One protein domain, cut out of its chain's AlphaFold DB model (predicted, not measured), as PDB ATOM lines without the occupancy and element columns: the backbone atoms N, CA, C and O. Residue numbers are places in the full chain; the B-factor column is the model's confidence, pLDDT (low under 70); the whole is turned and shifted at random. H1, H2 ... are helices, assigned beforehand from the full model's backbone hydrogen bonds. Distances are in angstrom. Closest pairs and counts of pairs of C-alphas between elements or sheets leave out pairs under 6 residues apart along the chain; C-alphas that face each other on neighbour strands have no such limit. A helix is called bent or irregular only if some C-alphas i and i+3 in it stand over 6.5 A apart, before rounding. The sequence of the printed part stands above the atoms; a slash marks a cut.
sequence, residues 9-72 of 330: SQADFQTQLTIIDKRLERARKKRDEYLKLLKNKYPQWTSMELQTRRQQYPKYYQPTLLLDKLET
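This is residues 9 to 72 of the 330 residues of an uncharacterized protein of Enterobius vermicularis (UniProt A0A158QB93). The model is a wide, flat V whose arms do not fold onto each other: one arm is a single long helix, H1, and the other is a thin, winding stretch of chain that holds two short helices, H2 and then H3. The corner of the V lies just after the end of H1, in residues 42 to 47, and there is no core, since no helix touches another. The printed part has 64 residues with three named helices, in the order H1, H2, H3, and no named strand; the class is all helix. The whole is extended, with a radius of gyration of the C-alphas of 19.2 A, and the C-alphas span 51 by 44 by 12 A along their three main axes.

The longest helix, H1, residues 9 to 41, touches no helix. Residues 9 to 34, which belong to H1, stand free: none of their C-alphas has another C-alpha, 8 or more residues away along the chain, within 10 A. H2, residues 48 to 55, follows after a short link of 6 residues, and H1 and H2 are apart, with no C-alpha of the one within 8 A of the other. H3, residues 66 to 70, follows H2 after a short link of 10 residues, and these two are also apart. H1 and H3 are apart as well. Residues 48 to 72, of which 48 to 55 belong to H2 and 66 to 70 to H3, stand free. In H1 and H3 every O i to N i+4 pair is within hydrogen-bond range, while in H2 it is 2 of 4, beside 2 of 5 O i to N i+3 pairs.

H1 begins at C-alpha 9, at (45.970, 79.163, 139.068), and ends at C-alpha 41, at (55.112, 89.714, 93.045), 48.1 A from first to last C-alpha. H2 measures 10.7 A from C-alpha 48, at (66.623, 79.965, 99.920), to C-alpha 55. It is neither bent nor irregular, but only just: C-alphas 50 and 53 are 6.0 A apart. H3 measures 6.3 A and ends at C-alpha 70, at (77.140, 68.770, 130.210).

The two C-alphas farthest apart are those of Lys 41 and Thr 72, 51.4 A; the first and last printed C-alphas, of Ser 9 and Thr 72, are 38.4 A apart. The printed part has no cut, and neither link is long. The mean pLDDT of the printed part is 77.7, with 93 for H1, 54 for H2 and 64 for H3. The model's confidence is low, under 70, at 25 residues, namely 47 to 64 and 66 to 72.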
ATOM      1  N   SER A   9      44.757  78.810 139.822       74.62
ATOM      2  CA  SER A   9      45.970  79.163 139.068       74.62
ATOM      3  C   SER A   9      46.207  78.273 137.834       74.62
ATOM      4  O   SER A   9      46.640  78.749 136.787       74.62
ATOM      5  N   GLN A  10      45.853  76.986 137.905       81.62
ATOM      6  CA  GLN A  10      45.983  76.058 136.780       81.62
ATOM      7  C   GLN A  10      45.056  76.395 135.600       81.62
ATOM      8  O   GLN A  10      45.463  76.233 134.450       81.62
ATOM      9  N   ALA A  11      43.828  76.856 135.856       82.88
ATOM     10  CA  ALA A  11      42.895  77.233 134.796       82.88
ATOM     11  C   ALA A  11      43.383  78.497 134.076       82.88
ATOM     12  O   ALA A  11      43.410  78.535 132.846       82.88
ATOM     13  N   ASP A  12      43.876  79.479 134.833       85.56
ATOM     14  CA  ASP A  12      44.421  80.721 134.285       85.56
ATOM     15  C   ASP A  12      45.632  80.449 133.380       85.56
ATOM     16  O   ASP A  12      45.685  80.942 132.251       85.56
ATOM     17  N   PHE A  13      46.553  79.567 133.788       89.44
ATOM     18  CA  PHE A  13      47.683  79.168 132.942       89.44
ATOM     19  C   PHE A  13      47.253  78.497 131.634       89.44
ATOM     20  O   PHE A  13      47.812  78.793 130.577       89.44
ATOM     21  N   GLN A  14      46.251  77.616 131.679       92.88
ATOM     22  CA  GLN A  14      45.729  76.971 130.472       92.88
ATOM     23  C   GLN A  14      45.110  78.005 129.526       92.88
ATOM     24  O   GLN A  14      45.382  77.988 128.324       92.88
ATOM     25  N   THR A  15      44.347  78.969 130.051       91.12
ATOM     26  CA  THR A  15      43.798  80.047 129.215       91.12
ATOM     27  C   THR A  15      44.908  80.892 128.587       91.12
ATOM     28  O   THR A  15      44.879  81.129 127.377       91.12
ATOM     29  N   GLN A  16      45.942  81.259 129.348       94.56
ATOM     30  CA  GLN A  16      47.085  82.015 128.838       94.56
ATOM     31  C   GLN A  16      47.830  81.258 127.731       94.56
ATOM     32  O   GLN A  16      48.173  81.851 126.705       94.56
ATOM     33  N   LEU A  17      48.023  79.946 127.894       95.50
ATOM     34  CA  LEU A  17      48.656  79.099 126.887       95.50
ATOM     35  C   LEU A  17      47.857  79.111 125.576       95.50
ATOM     36  O   LEU A  17      48.413  79.393 124.516       95.50
ATOM     37  N   THR A  18      46.530  78.951 125.653       96.06
ATOM     38  CA  THR A  18      45.675  79.002 124.453       96.06
ATOM     39  C   THR A  18      45.692  80.368 123.761       96.06
ATOM     40  O   THR A  18      45.596  80.446 122.533       96.06
ATOM     41  N   ILE A  19      45.827  81.466 124.514       95.62
ATOM     42  CA  ILE A  19      45.953  82.819 123.951       95.62
ATOM     43  C   ILE A  19      47.274  82.954 123.189       95.62
ATOM     44  O   ILE A  19      47.296  83.496 122.078       95.62
ATOM     45  N   ILE A  20      48.370  82.452 123.765       97.12
ATOM     46  CA  ILE A  20      49.691  82.455 123.131       97.12
ATOM     47  C   ILE A  20      49.665  81.617 121.850       97.12
ATOM     48  O   ILE A  20      50.105  82.107 120.807       97.12
ATOM     49  N   ASP A  21      49.078  80.422 121.884       96.75
ATOM     50  CA  ASP A  21      48.965  79.551 120.711       96.75
ATOM     51  C   ASP A  21      48.170  80.216 119.585       96.75
ATOM     52  O   ASP A  21      48.654  80.318 118.455       96.75
ATOM     53  N   LYS A  22      47.014  80.815 119.898       96.62
ATOM     54  CA  LYS A  22      46.225  81.588 118.922       96.62
ATOM     55  C   LYS A  22      47.017  82.759 118.339       96.62
ATOM     56  O   LYS A  22      46.902  83.068 117.148       96.62
ATOM     57  N   ARG A  23      47.830  83.444 119.151       96.81
ATOM     58  CA  ARG A  23      48.689  84.543 118.682       96.81
ATOM     59  C   ARG A  23      49.787  84.028 117.750       96.81
ATOM     60  O   ARG A  23      50.051  84.664 116.726       96.81
ATOM     61  N   LEU A  24      50.388  82.883 118.065       97.31
ATOM     62  CA  LEU A  24      51.399  82.230 117.235       97.31
ATOM     63  C   LEU A  24      50.818  81.752 115.903       97.31
ATOM     64  O   LEU A  24      51.435  81.974 114.862       97.31
ATOM     65  N   GLU A  25      49.624  81.165 115.902       96.62
ATOM     66  CA  GLU A  25      48.928  80.761 114.678       96.62
ATOM     67  C   GLU A  25      48.628  81.957 113.772       96.62
ATOM     68  O   GLU A  25      48.946  81.926 112.582       96.62
ATOM     69  N   ARG A  26      48.108  83.059 114.331       96.38
ATOM     70  CA  ARG A  26      47.884  84.302 113.572       96.38
ATOM     71  C   ARG A  26      49.184  84.856 112.991       96.38
ATOM     72  O   ARG A  26      49.197  85.295 111.843       96.38
ATOM     73  N   ALA A  27      50.275  84.835 113.758       95.56
ATOM     74  CA  ALA A  27      51.579  85.293 113.287       95.56
ATOM     75  C   ALA A  27      52.120  84.411 112.147       95.56
ATOM     76  O   ALA A  27      52.612  84.938 111.149       95.56
ATOM     77  N   ARG A  28      51.977  83.081 112.254       94.69
ATOM     78  CA  ARG A  28      52.344  82.135 111.186       94.69
ATOM     79  C   ARG A  28      51.525  82.380 109.925       94.69
ATOM     80  O   ARG A  28      52.109  82.506 108.854       94.69
ATOM     81  N   LYS A  29      50.207  82.544 110.059       97.06
ATOM     82  CA  LYS A  29      49.319  82.825 108.928       97.06
ATOM     83  C   LYS A  29      49.701  84.122 108.212       97.06
ATOM     84  O   LYS A  29      49.888  84.100 107.002       97.06
ATOM     85  N   LYS A  30      49.924  85.219 108.950       95.88
ATOM     86  CA  LYS A  30      50.382  86.499 108.375       95.88
ATOM     87  C   LYS A  30      51.718  86.372 107.645       95.88
ATOM     88  O   LYS A  30      51.891  86.931 106.567       95.88
ATOM     89  N   ARG A  31      52.667  85.627 108.220       94.56
ATOM     90  CA  ARG A  31      53.947  85.334 107.563       94.56
ATOM     91  C   ARG A  31      53.722  84.592 106.246       94.56
ATOM     92  O   ARG A  31      54.311  84.966 105.242       94.56
ATOM     93  N   ASP A  32      52.888  83.560 106.242       93.38
ATOM     94  CA  ASP A  32      52.660  82.731 105.056       93.38
ATOM     95  C   ASP A  32      51.890  83.492 103.965       93.38
ATOM     96  O   ASP A  32      52.214  83.372 102.784       93.38
ATOM     97  N   GLU A  33      50.941  84.350 104.348       96.50
ATOM     98  CA  GLU A  33      50.277  85.303 103.449       96.50
ATOM     99  C   GLU A  33      51.284  86.268 102.812       96.50
ATOM    100  O   GLU A  33      51.267  86.465 101.596       96.50
ATOM    101  N   TYR A  34      52.210  86.811 103.605       94.94
ATOM    102  CA  TYR A  34      53.276  87.673 103.100       94.94
ATOM    103  C   TYR A  34      54.226  86.929 102.153       94.94
ATOM    104  O   TYR A  34      54.549  87.430 101.077       94.94
ATOM    105  N   LEU A  35      54.622  85.700 102.494       92.62
ATOM    106  CA  LEU A  35      55.438  84.857 101.617       92.62
ATOM    107  C   LEU A  35      54.720  84.543 100.301       92.62
ATOM    108  O   LEU A  35      55.347  84.551  99.241       92.62
ATOM    109  N   LYS A  36      53.404  84.309 100.346       93.94
ATOM    110  CA  LYS A  36      52.579  84.117  99.150       93.94
ATOM    111  C   LYS A  36      52.535  85.386  98.296       93.94
ATOM    112  O   LYS A  36      52.696  85.296  97.083       93.94
ATOM    113  N   LEU A  37      52.379  86.559  98.914       96.00
ATOM    114  CA  LEU A  37      52.425  87.848  98.220       96.00
ATOM    115  C   LEU A  37      53.783  88.075  97.551       96.00
ATOM    116  O   LEU A  37      53.822  88.462  96.385       96.00
ATOM    117  N   LEU A  38      54.886  87.787  98.245       92.38
ATOM    118  CA  LEU A  38      56.230  87.891  97.676       92.38
ATOM    119  C   LEU A  38      56.430  86.942  96.497       92.38
ATOM    120  O   LEU A  38      56.935  87.369  95.465       92.38
ATOM    121  N   LYS A  39      55.978  85.689  96.612       92.06
ATOM    122  CA  LYS A  39      56.057  84.712  95.518       92.06
ATOM    123  C   LYS A  39      55.246  85.151  94.293       92.06
ATOM    124  O   LYS A  39      55.676  84.929  93.168       92.06
ATOM    125  N   ASN A  40      54.097  85.791  94.512       94.00
ATOM    126  CA  ASN A  40      53.267  86.326  93.434       94.00
ATOM    127  C   ASN A  40      53.889  87.572  92.782       94.00
ATOM    128  O   ASN A  40      53.849  87.688  91.561       94.00
ATOM    129  N   LYS A  41      54.458  88.498  93.572       96.00
ATOM    130  CA  LYS A  41      55.112  89.714  93.045       96.00
ATOM    131  C   LYS A  41      56.457  89.408  92.374       96.00
ATOM    132  O   LYS A  41      56.818  90.087  91.419       96.00
ATOM    133  N   TYR A  42      57.172  88.384  92.837       92.88
ATOM    134  CA  TYR A  42      58.496  88.004  92.344       92.88
ATOM    135  C   TYR A  42      58.597  86.479  92.168       92.88
ATOM    136  O   TYR A  42      59.094  85.787  93.057       92.88
ATOM    137  N   PRO A  43      58.171  85.923  91.018       88.19
ATOM    138  CA  PRO A  43      58.206  84.478  90.769       88.19
ATOM    139  C   PRO A  43      59.612  83.867  90.853       88.19
ATOM    140  O   PRO A  43      59.768  82.716  91.257       88.19
ATOM    141  N   GLN A  44      60.641  84.647  90.508       86.31
ATOM    142  CA  GLN A  44      62.052  84.267  90.614       86.31
ATOM    143  C   GLN A  44      62.619  84.335  92.046       86.31
ATOM    144  O   GLN A  44      63.755  83.917  92.271       86.31
ATOM    145  N   TRP A  45      61.867  84.860  93.022       81.50
ATOM    146  CA  TRP A  45      62.309  84.915  94.414       81.50
ATOM    147  C   TRP A  45      62.241  83.518  95.037       81.50
ATOM    148  O   TRP A  45      61.175  83.001  95.379       81.50
ATOM    149  N   THR A  46      63.401  82.876  95.169       75.25
ATOM    150  CA  THR A  46      63.531  81.591  95.857       75.25
ATOM    151  C   THR A  46      63.758  81.839  97.347       75.25
ATOM    152  O   THR A  46      64.636  82.597  97.742       75.25
ATOM    153  N   SER A  47      62.972  81.179  98.204       65.06
ATOM    154  CA  SER A  47      63.010  81.301  99.679       65.06
ATOM    155  C   SER A  47      64.294  80.729 100.324       65.06
ATOM    156  O   SER A  47      64.309  80.327 101.490       65.06
ATOM    157  N   MET A  48      65.382  80.644  99.559       59.50
ATOM    158  CA  MET A  48      66.623  79.965  99.920       59.50
ATOM    159  C   MET A  48      67.293  80.600 101.152       59.50
ATOM    160  O   MET A  48      67.905  79.887 101.950       59.50
ATOM    161  N   GLU A  49      67.079  81.897 101.391       58.44
ATOM    162  CA  GLU A  49      67.544  82.606 102.596       58.44
ATOM    163  C   GLU A  49      66.780  82.226 103.877       58.44
ATOM    164  O   GLU A  49      67.339  82.267 104.972       58.44
ATOM    165  N   LEU A  50      65.514  81.797 103.784       55.75
ATOM    166  CA  LEU A  50      64.745  81.386 104.968       55.75
ATOM    167  C   LEU A  50      64.971  79.911 105.328       55.75
ATOM    168  O   LEU A  50      64.895  79.541 106.501       55.75
ATOM    169  N   GLN A  51      65.275  79.064 104.340       55.03
ATOM    170  CA  GLN A  51      65.572  77.645 104.571       55.03
ATOM    171  C   GLN A  51      66.982  77.413 105.127       55.03
ATOM    172  O   GLN A  51      67.170  76.519 105.959       55.03
ATOM    173  N   THR A  52      67.957  78.242 104.748       51.41
ATOM    174  CA  THR A  52      69.356  78.105 105.192       51.41
ATOM    175  C   THR A  52      69.506  78.213 106.709       51.41
ATOM    176  O   THR A  52      70.289  77.466 107.293       51.41
ATOM    177  N   ARG A  53      68.677  79.009 107.399       49.19
ATOM    178  CA  ARG A  53      68.760  79.122 108.865       49.19
ATOM    179  C   ARG A  53      68.252  77.889 109.623       49.19
ATOM    180  O   ARG A  53      68.668  77.668 110.755       49.19
ATOM    181  N   ARG A  54      67.368  77.071 109.035       51.66
ATOM    182  CA  ARG A  54      66.892  75.830 109.683       51.66
ATOM    183  C   ARG A  54      67.780  74.616 109.420       51.66
ATOM    184  O   ARG A  54      67.672  73.652 110.169       51.66
ATOM    185  N   GLN A  55      68.637  74.646 108.398       49.59
ATOM    186  CA  GLN A  55      69.435  73.478 107.997       49.59
ATOM    187  C   GLN A  55      70.952  73.647 108.131       49.59
ATOM    188  O   GLN A  55      71.678  72.666 107.996       49.59
ATOM    189  N   GLN A  56      71.457  74.836 108.463       45.69
ATOM    190  CA  GLN A  56      72.879  75.034 108.749       45.69
ATOM    191  C   GLN A  56      73.204  74.790 110.227       45.69
ATOM    192  O   GLN A  56      73.773  75.639 110.907       45.69
ATOM    193  N   TYR A  57      72.883  73.600 110.732       46.81
ATOM    194  CA  TYR A  57      73.755  73.037 111.756       46.81
ATOM    195  C   TYR A  57      74.939  72.438 111.000       46.81
ATOM    196  O   TYR A  57      74.723  71.578 110.139       46.81
ATOM    197  N   PRO A  58      76.179  72.905 111.226       49.66
ATOM    198  CA  PRO A  58      77.328  72.296 110.584       49.66
ATOM    199  C   PRO A  58      77.301  70.793 110.876       49.66
ATOM    200  O   PRO A  58      77.052  70.391 112.013       49.66
ATOM    201  N   LYS A  59      77.568  69.971 109.852       50.22
ATOM    202  CA  LYS A  59      77.616  68.488 109.868       50.22
ATOM    203  C   LYS A  59      78.461  67.865 111.000       50.22
ATOM    204  O   LYS A  59      78.510  66.647 111.119       50.22
ATOM    205  N   TYR A  60      79.121  68.685 111.813       49.62
ATOM    206  CA  TYR A  60      79.894  68.320 112.993       49.62
ATOM    207  C   TYR A  60      79.070  68.239 114.288       49.62
ATOM    208  O   TYR A  60      79.562  67.691 115.269       49.62
ATOM    209  N   TYR A  61      77.820  68.713 114.313       45.69
ATOM    210  CA  TYR A  61      76.924  68.495 115.452       45.69
ATOM    211  C   TYR A  61      76.130  67.203 115.268       45.69
ATOM    212  O   TYR A  61      74.954  67.201 114.911       45.69
ATOM    213  N   GLN A  62      76.793  66.081 115.538       54.81
ATOM    214  CA  GLN A  62      76.087  64.880 115.978       54.81
ATOM    215  C   GLN A  62      75.298  65.242 117.254       54.81
ATOM    216  O   GLN A  62      75.824  65.982 118.094       54.81
ATOM    217  N   PRO A  63      74.051  64.774 117.431       52.16
ATOM    218  CA  PRO A  63      73.334  64.936 118.684       52.16
ATOM    219  C   PRO A  63      73.996  64.026 119.717       52.16
ATOM    220  O   PRO A  63      73.596  62.884 119.920       52.16
ATOM    221  N   THR A  64      75.057  64.517 120.347       59.16
ATOM    222  CA  THR A  64      75.595  63.862 121.527       59.16
ATOM    223  C   THR A  64      74.559  63.975 122.642       59.16
ATOM    224  O   THR A  64      73.845  64.984 122.751       59.16
ATOM    225  N   LEU A  65      74.410  62.888 123.409       71.94
ATOM    226  CA  LEU A  65      73.514  62.808 124.561       71.94
ATOM    227  C   LEU A  65      73.712  64.057 125.425       71.94
ATOM    228  O   LEU A  65      74.838  64.523 125.571       71.94
ATOM    229  N   LEU A  66      72.638  64.606 125.998       67.44
ATOM    230  CA  LEU A  66      72.697  65.824 126.818       67.44
ATOM    231  C   LEU A  66      73.821  65.768 127.874       67.44
ATOM    232  O   LEU A  66      74.461  66.781 128.126       67.44
ATOM    233  N   LEU A  67      74.115  64.575 128.403       63.03
ATOM    234  CA  LEU A  67      75.252  64.309 129.288       63.03
ATOM    235  C   LEU A  67      76.620  64.707 128.696       63.03
ATOM    236  O   LEU A  67      77.407  65.321 129.397       63.03
ATOM    237  N   ASP A  68      76.892  64.436 127.420       63.75
ATOM    238  CA  ASP A  68      78.166  64.754 126.739       63.75
ATOM    239  C   ASP A  68      78.276  66.265 126.421       63.75
ATOM    240  O   ASP A  68      79.367  66.797 126.245       63.75
ATOM    241  N   LYS A  69      77.145  66.995 126.401       61.81
ATOM    242  CA  LYS A  69      77.113  68.475 126.380       61.81
ATOM    243  C   LYS A  69      77.236  69.100 127.770       61.81
ATOM    244  O   LYS A  69      77.514  70.286 127.881       61.81
ATOM    245  N   LEU A  70      76.981  68.332 128.823       66.00
ATOM    246  CA  LEU A  70      77.140  68.770 130.210       66.00
ATOM    247  C   LEU A  70      78.472  68.303 130.805       66.00
ATOM    248  O   LEU A  70      78.824  68.722 131.906       66.00
ATOM    249  N   GLU A  71      79.227  67.469 130.088       68.38
ATOM    250  CA  GLU A  71      80.540  66.998 130.503       68.38
ATOM    251  C   GLU A  71      81.558  68.146 130.442       68.38
ATOM    252  O   GLU A  71      82.268  68.359 129.458       68.38
ATOM    253  N   THR A  72      81.644  68.902 131.535       60.56
ATOM    254  CA  THR A  72      82.573  70.026 131.722       60.56
ATOM    255  C   THR A  72      84.042  69.618 131.628       60.56
ATOM    256  O   THR A  72      84.876  70.478 131.347       60.56
TER     257      THR A  72